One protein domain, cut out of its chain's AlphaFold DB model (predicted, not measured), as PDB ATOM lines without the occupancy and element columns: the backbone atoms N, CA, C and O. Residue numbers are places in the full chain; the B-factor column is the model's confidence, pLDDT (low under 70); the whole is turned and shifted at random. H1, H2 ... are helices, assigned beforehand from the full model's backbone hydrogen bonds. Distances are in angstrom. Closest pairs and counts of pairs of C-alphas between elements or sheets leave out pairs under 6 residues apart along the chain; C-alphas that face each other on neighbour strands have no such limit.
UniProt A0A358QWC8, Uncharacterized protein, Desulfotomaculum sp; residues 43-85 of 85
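AT A GLANCE: This is residues 43 to 85 of the 85 residues of an uncharacterized protein of Desulfotomaculum sp (UniProt A0A358QWC8). One long helix, H2, makes the length of a rod, and the short helix H1 folds back beside its first part as a lopsided helical hairpin. At the other end, residues 80 to 85 turn back on the same side of H2 as H1. The printed part has 43 residues with two named helices, H1 then H2, and no named strand: all helix. It is only just extended, close to loose, with a radius of gyration of the C-alphas of 14.3 A and spans of 43 by 17 by 6 A.

IN THESE COORDINATES: Find C-alpha 53 at (-29.601, -40.787, -19.686); from there H2, residues 53 to 79, runs 39.4 A to C-alpha 79 at (-39.303, -42.149, -57.821). H1, residues 43 to 49, begins at C-alpha 43, (-30.871, -47.856, -31.426).

HOW THE PARTS SIT: Look at residues 55 to 63: with these alone H2 touches H1. The closest C-alphas, of His 47 and Lys 56, are 4.7 A apart. The helices run opposite ways at a shallow tilt of 29 degrees. In both, every O i to N i+4 pair is within hydrogen-bond range.

THE WHOLE: The farthest C-alphas, of Ser 51 and Tyr 81, are 43.1 A apart. The link from H1 to H2 is tight, and the printed part has no cut. Residues 67 to 73 and 75 to 81 stand free. Only residue 85 has pLDDT under 70.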
ATOM      1  N   LEU A  43     -30.901 -49.075 -32.235       98.06
ATOM      2  CA  LEU A  43     -30.871 -47.856 -31.426       98.06
ATOM      3  C   LEU A  43     -32.030 -47.823 -30.431       98.06
ATOM      4  O   LEU A  43     -31.825 -47.435 -29.283       98.06
ATOM      5  N   LYS A  44     -33.214 -48.286 -30.840       97.12
ATOM      6  CA  LYS A  44     -34.356 -48.442 -29.939       97.12
ATOM      7  C   LYS A  44     -34.080 -49.475 -28.845       97.12
ATOM      8  O   LYS A  44     -34.281 -49.175 -27.673       97.12
ATOM      9  N   ASP A  45     -33.531 -50.636 -29.201       97.31
ATOM     10  CA  ASP A  45     -33.149 -51.658 -28.221       97.31
ATOM     11  C   ASP A  45     -32.130 -51.107 -27.205       97.31
ATOM     12  O   ASP A  45     -32.278 -51.304 -25.999       97.31
ATOM     13  N   PHE A  46     -31.100 -50.382 -27.659       96.38
ATOM     14  CA  PHE A  46     -30.109 -49.775 -26.764       96.38
ATOM     15  C   PHE A  46     -30.695 -48.663 -25.899       96.38
ATOM     16  O   PHE A  46     -30.360 -48.570 -24.716       96.38
ATOM     17  N   HIS A  47     -31.577 -47.838 -26.463       97.50
ATOM     18  CA  HIS A  47     -32.312 -46.834 -25.710       97.50
ATOM     19  C   HIS A  47     -33.095 -47.493 -24.570       97.50
ATOM     20  O   HIS A  47     -32.947 -47.095 -23.417       97.50
ATOM     21  N   ASP A  48     -33.885 -48.522 -24.866       96.94
ATOM     22  CA  ASP A  48     -34.802 -49.124 -23.898       96.94
ATOM     23  C   ASP A  48     -34.058 -49.881 -22.786       96.94
ATOM     24  O   ASP A  48     -34.474 -49.838 -21.626       96.94
ATOM     25  N   ASN A  49     -32.908 -50.484 -23.106       96.94
ATOM     26  CA  ASN A  49     -32.095 -51.251 -22.156       96.94
ATOM     27  C   ASN A  49     -31.046 -50.421 -21.389       96.94
ATOM     28  O   ASN A  49     -30.421 -50.937 -20.461       96.94
ATOM     29  N   SER A  50     -30.829 -49.150 -21.740       96.25
ATOM     30  CA  SER A  50     -29.842 -48.310 -21.054       96.25
ATOM     31  C   SER A  50     -30.412 -47.624 -19.805       96.25
ATOM     32  O   SER A  50     -31.506 -47.049 -19.812       96.25
ATOM     33  N   SER A  51     -29.637 -47.613 -18.720       96.69
ATOM     34  CA  SER A  51     -29.893 -46.781 -17.536       96.69
ATOM     35  C   SER A  51     -29.253 -45.390 -17.637       96.69
ATOM     36  O   SER A  51     -29.666 -44.473 -16.926       96.69
ATOM     37  N   ASP A  52     -28.288 -45.203 -18.543       97.81
ATOM     38  CA  ASP A  52     -27.599 -43.932 -18.755       97.81
ATOM     39  C   ASP A  52     -28.456 -42.987 -19.614       97.81
ATOM     40  O   ASP A  52     -28.806 -43.272 -20.766       97.81
ATOM     41  N   ARG A  53     -28.777 -41.820 -19.046       97.06
ATOM     42  CA  ARG A  53     -29.601 -40.787 -19.686       97.06
ATOM     43  C   ARG A  53     -28.951 -40.182 -20.933       97.06
ATOM     44  O   ARG A  53     -29.664 -39.840 -21.874       97.06
ATOM     45  N   ASN A  54     -27.628 -40.043 -20.953       97.31
ATOM     46  CA  ASN A  54     -26.895 -39.525 -22.106       97.31
ATOM     47  C   ASN A  54     -26.923 -40.525 -23.260       97.31
ATOM     48  O   ASN A  54     -27.170 -40.123 -24.396       97.31
ATOM     49  N   ILE A  55     -26.748 -41.818 -22.965       96.44
ATOM     50  CA  ILE A  55     -26.861 -42.884 -23.971       96.44
ATOM     51  C   ILE A  55     -28.274 -42.916 -24.549       96.44
ATOM     52  O   ILE A  55     -28.427 -42.963 -25.767       96.44
ATOM     53  N   LYS A  56     -29.306 -42.821 -23.698       97.88
ATOM     54  CA  LYS A  56     -30.699 -42.729 -24.153       97.88
ATOM     55  C   LYS A  56     -30.902 -41.560 -25.108       97.88
ATOM     56  O   LYS A  56     -31.354 -41.761 -26.229       97.88
ATOM     57  N   ARG A  57     -30.495 -40.354 -24.706       97.69
ATOM     58  CA  ARG A  57     -30.615 -39.160 -25.553       97.69
ATOM     59  C   ARG A  57     -29.922 -39.347 -26.907       97.69
ATOM     60  O   ARG A  57     -30.535 -39.076 -27.933       97.69
ATOM     61  N   LEU A  58     -28.689 -39.855 -26.907       97.94
ATOM     62  CA  LEU A  58     -27.934 -40.110 -28.134       97.94
ATOM     63  C   LEU A  58     -28.637 -41.132 -29.038       97.94
ATOM     64  O   LEU A  58     -28.742 -40.912 -30.243       97.94
ATOM     65  N   CYS A  59     -29.148 -42.227 -28.470       98.12
ATOM     66  CA  CYS A  59     -29.882 -43.237 -29.231       98.12
ATOM     67  C   CYS A  59     -31.144 -42.650 -29.873       98.12
ATOM     68  O   CYS A  59     -31.396 -42.920 -31.045       98.12
ATOM     69  N   SER A  60     -31.894 -41.809 -29.154       96.88
ATOM     70  CA  SER A  60     -33.084 -41.142 -29.696       96.88
ATOM     71  C   SER A  60     -32.744 -40.182 -30.839       96.88
ATOM     72  O   SER A  60     -33.387 -40.230 -31.884       96.88
ATOM     73  N   GLU A  61     -31.707 -39.353 -30.687       97.88
ATOM     74  CA  GLU A  61     -31.257 -38.419 -31.733       97.88
ATOM     75  C   GLU A  61     -30.809 -39.158 -33.007       97.88
ATOM     76  O   GLU A  61     -31.175 -38.793 -34.133       97.88
ATOM     77  N   LEU A  62     -30.056 -40.249 -32.842       97.94
ATOM     78  CA  LEU A  62     -29.640 -41.095 -33.959       97.94
ATOM     79  C   LEU A  62     -30.826 -41.829 -34.598       97.94
ATOM     80  O   LEU A  62     -30.860 -41.945 -35.825       97.94
ATOM     81  N   ALA A  63     -31.807 -42.286 -33.813       96.94
ATOM     82  CA  ALA A  63     -32.999 -42.961 -34.324       96.94
ATOM     83  C   ALA A  63     -33.843 -42.024 -35.199       96.94
ATOM     84  O   ALA A  63     -34.185 -42.394 -36.322       96.94
ATOM     85  N   THR A  64     -34.067 -40.778 -34.767       97.12
ATOM     86  CA  THR A  64     -34.734 -39.747 -35.587       97.12
ATOM     87  C   THR A  64     -33.985 -39.490 -36.896       97.12
ATOM     88  O   THR A  64     -34.588 -39.320 -37.956       97.12
ATOM     89  N   THR A  65     -32.651 -39.510 -36.856       97.75
ATOM     90  CA  THR A  65     -31.845 -39.362 -38.074       97.75
ATOM     91  C   THR A  65     -32.015 -40.569 -39.010       97.75
ATOM     92  O   THR A  65     -32.138 -40.386 -40.222       97.75
ATOM     93  N   CYS A  66     -32.078 -41.794 -38.474       97.75
ATOM     94  CA  CYS A  66     -32.365 -43.000 -39.263       97.75
ATOM     95  C   CYS A  66     -33.754 -42.918 -39.912       97.75
ATOM     96  O   CYS A  66     -33.882 -43.199 -41.099       97.75
ATOM     97  N   GLU A  67     -34.782 -42.473 -39.186       97.44
ATOM     98  CA  GLU A  67     -36.135 -42.280 -39.733       97.44
ATOM     99  C   GLU A  67     -36.147 -41.290 -40.907       97.44
ATOM    100  O   GLU A  67     -36.752 -41.559 -41.946       97.44
ATOM    101  N   SER A  68     -35.417 -40.177 -40.790       98.00
ATOM    102  CA  SER A  68     -35.258 -39.221 -41.890       98.00
ATOM    103  C   SER A  68     -34.606 -39.864 -43.122       98.00
ATOM    104  O   SER A  68     -35.119 -39.720 -44.234       98.00
ATOM    105  N   ARG A  69     -33.525 -40.637 -42.943       98.12
ATOM    106  CA  ARG A  69     -32.853 -41.343 -44.050       98.12
ATOM    107  C   ARG A  69     -33.732 -42.429 -44.668       98.12
ATOM    108  O   ARG A  69     -33.782 -42.521 -45.891       98.12
ATOM    109  N   ILE A  70     -34.472 -43.189 -43.859       98.00
ATOM    110  CA  ILE A  70     -35.462 -44.168 -44.335       98.00
ATOM    111  C   ILE A  70     -36.474 -43.483 -45.248       98.00
ATOM    112  O   ILE A  70     -36.732 -43.983 -46.343       98.00
ATOM    113  N   ASN A  71     -37.009 -42.330 -44.842       97.50
ATOM    114  CA  ASN A  71     -37.967 -41.582 -45.652       97.50
ATOM    115  C   ASN A  71     -37.349 -41.123 -46.980       97.50
ATOM    116  O   ASN A  71     -37.950 -41.332 -48.030       97.50
ATOM    117  N   ILE A  72     -36.128 -40.580 -46.957       97.69
ATOM    118  CA  ILE A  72     -35.411 -40.151 -48.169       97.69
ATOM    119  C   ILE A  72     -35.186 -41.329 -49.127       97.69
ATOM    120  O   ILE A  72     -35.478 -41.212 -50.318       97.69
ATOM    121  N   ILE A  73     -34.709 -42.470 -48.620       97.06
ATOM    122  CA  ILE A  73     -34.466 -43.674 -49.428       97.06
ATOM    123  C   ILE A  73     -35.784 -44.199 -50.001       97.06
ATOM    124  O   ILE A  73     -35.863 -44.484 -51.191       97.06
ATOM    125  N   THR A  74     -36.838 -44.262 -49.187       96.44
ATOM    126  CA  THR A  74     -38.183 -44.695 -49.598       96.44
ATOM    127  C   THR A  74     -38.716 -43.811 -50.728       96.44
ATOM    128  O   THR A  74     -39.180 -44.321 -51.749       96.44
ATOM    129  N   SER A  75     -38.602 -42.486 -50.599       96.69
ATOM    130  CA  SER A  75     -38.963 -41.544 -51.662       96.69
ATOM    131  C   SER A  75     -38.114 -41.744 -52.919       96.69
ATOM    132  O   SER A  75     -38.659 -41.771 -54.021       96.69
ATOM    133  N   GLY A  76     -36.800 -41.944 -52.772       95.44
ATOM    134  CA  GLY A  76     -35.897 -42.241 -53.887       95.44
ATOM    135  C   GLY A  76     -36.279 -43.525 -54.629       95.44
ATOM    136  O   GLY A  76     -36.367 -43.528 -55.855       95.44
ATOM    137  N   MET A  77     -36.589 -44.594 -53.896       94.75
ATOM    138  CA  MET A  77     -37.049 -45.866 -54.455       94.75
ATOM    139  C   MET A  77     -38.373 -45.718 -55.204       94.75
ATOM    140  O   MET A  77     -38.498 -46.227 -56.317       94.75
ATOM    141  N   ASN A  78     -39.334 -44.982 -54.640       93.75
ATOM    142  CA  ASN A  78     -40.623 -44.731 -55.286       93.75
ATOM    143  C   ASN A  78     -40.455 -43.958 -56.602       93.75
ATOM    144  O   ASN A  78     -41.045 -44.338 -57.611       93.75
ATOM    145  N   ASN A  79     -39.596 -42.934 -56.618       94.12
ATOM    146  CA  ASN A  79     -39.303 -42.149 -57.821       94.12
ATOM    147  C   ASN A  79     -38.640 -42.984 -58.931       94.12
ATOM    148  O   ASN A  79     -38.787 -42.676 -60.112       94.12
ATOM    149  N   LEU A  80     -37.923 -44.047 -58.558       90.88
ATOM    150  CA  LEU A  80     -37.259 -44.978 -59.473       90.88
ATOM    151  C   LEU A  80     -38.101 -46.232 -59.784       90.88
ATOM    152  O   LEU A  80     -37.638 -47.117 -60.509       90.88
ATOM    153  N   TYR A  81     -39.335 -46.309 -59.269       90.19
ATOM    154  CA  TYR A  81     -40.235 -47.463 -59.387       90.19
ATOM    155  C   TYR A  81     -39.628 -48.775 -58.854       90.19
ATOM    156  O   TYR A  81     -39.877 -49.858 -59.387       90.19
ATOM    157  N   ILE A  82     -38.820 -48.684 -57.797       88.88
ATOM    158  CA  ILE A  82     -38.187 -49.832 -57.148       88.88
ATOM    159  C   ILE A  82     -39.135 -50.394 -56.082       88.88
ATOM    160  O   ILE A  82     -39.541 -49.685 -55.162       88.88
ATOM    161  N   ARG A  83     -39.462 -51.692 -56.165       83.56
ATOM    162  CA  ARG A  83     -40.293 -52.370 -55.154       83.56
ATOM    163  C   ARG A  83     -39.536 -52.530 -53.834       83.56
ATOM    164  O   ARG A  83     -38.388 -52.981 -53.841       83.56
ATOM    165  N   GLN A  84     -40.209 -52.205 -52.734       72.94
ATOM    166  CA  GLN A  84     -39.769 -52.461 -51.365       72.94
ATOM    167  C   GLN A  84     -40.300 -53.849 -50.982       72.94
ATOM    168  O   GLN A  84     -41.484 -53.984 -50.684       72.94
ATOM    169  N   GLU A  85     -39.473 -54.878 -51.139       63.34
ATOM    170  CA  GLU A  85     -39.782 -56.242 -50.678       63.34
ATOM    171  C   GLU A  85     -39.531 -56.383 -49.173       63.34
ATOM    172  O   GLU A  85     -38.620 -55.685 -48.661       63.34
TER     173      GLU A  85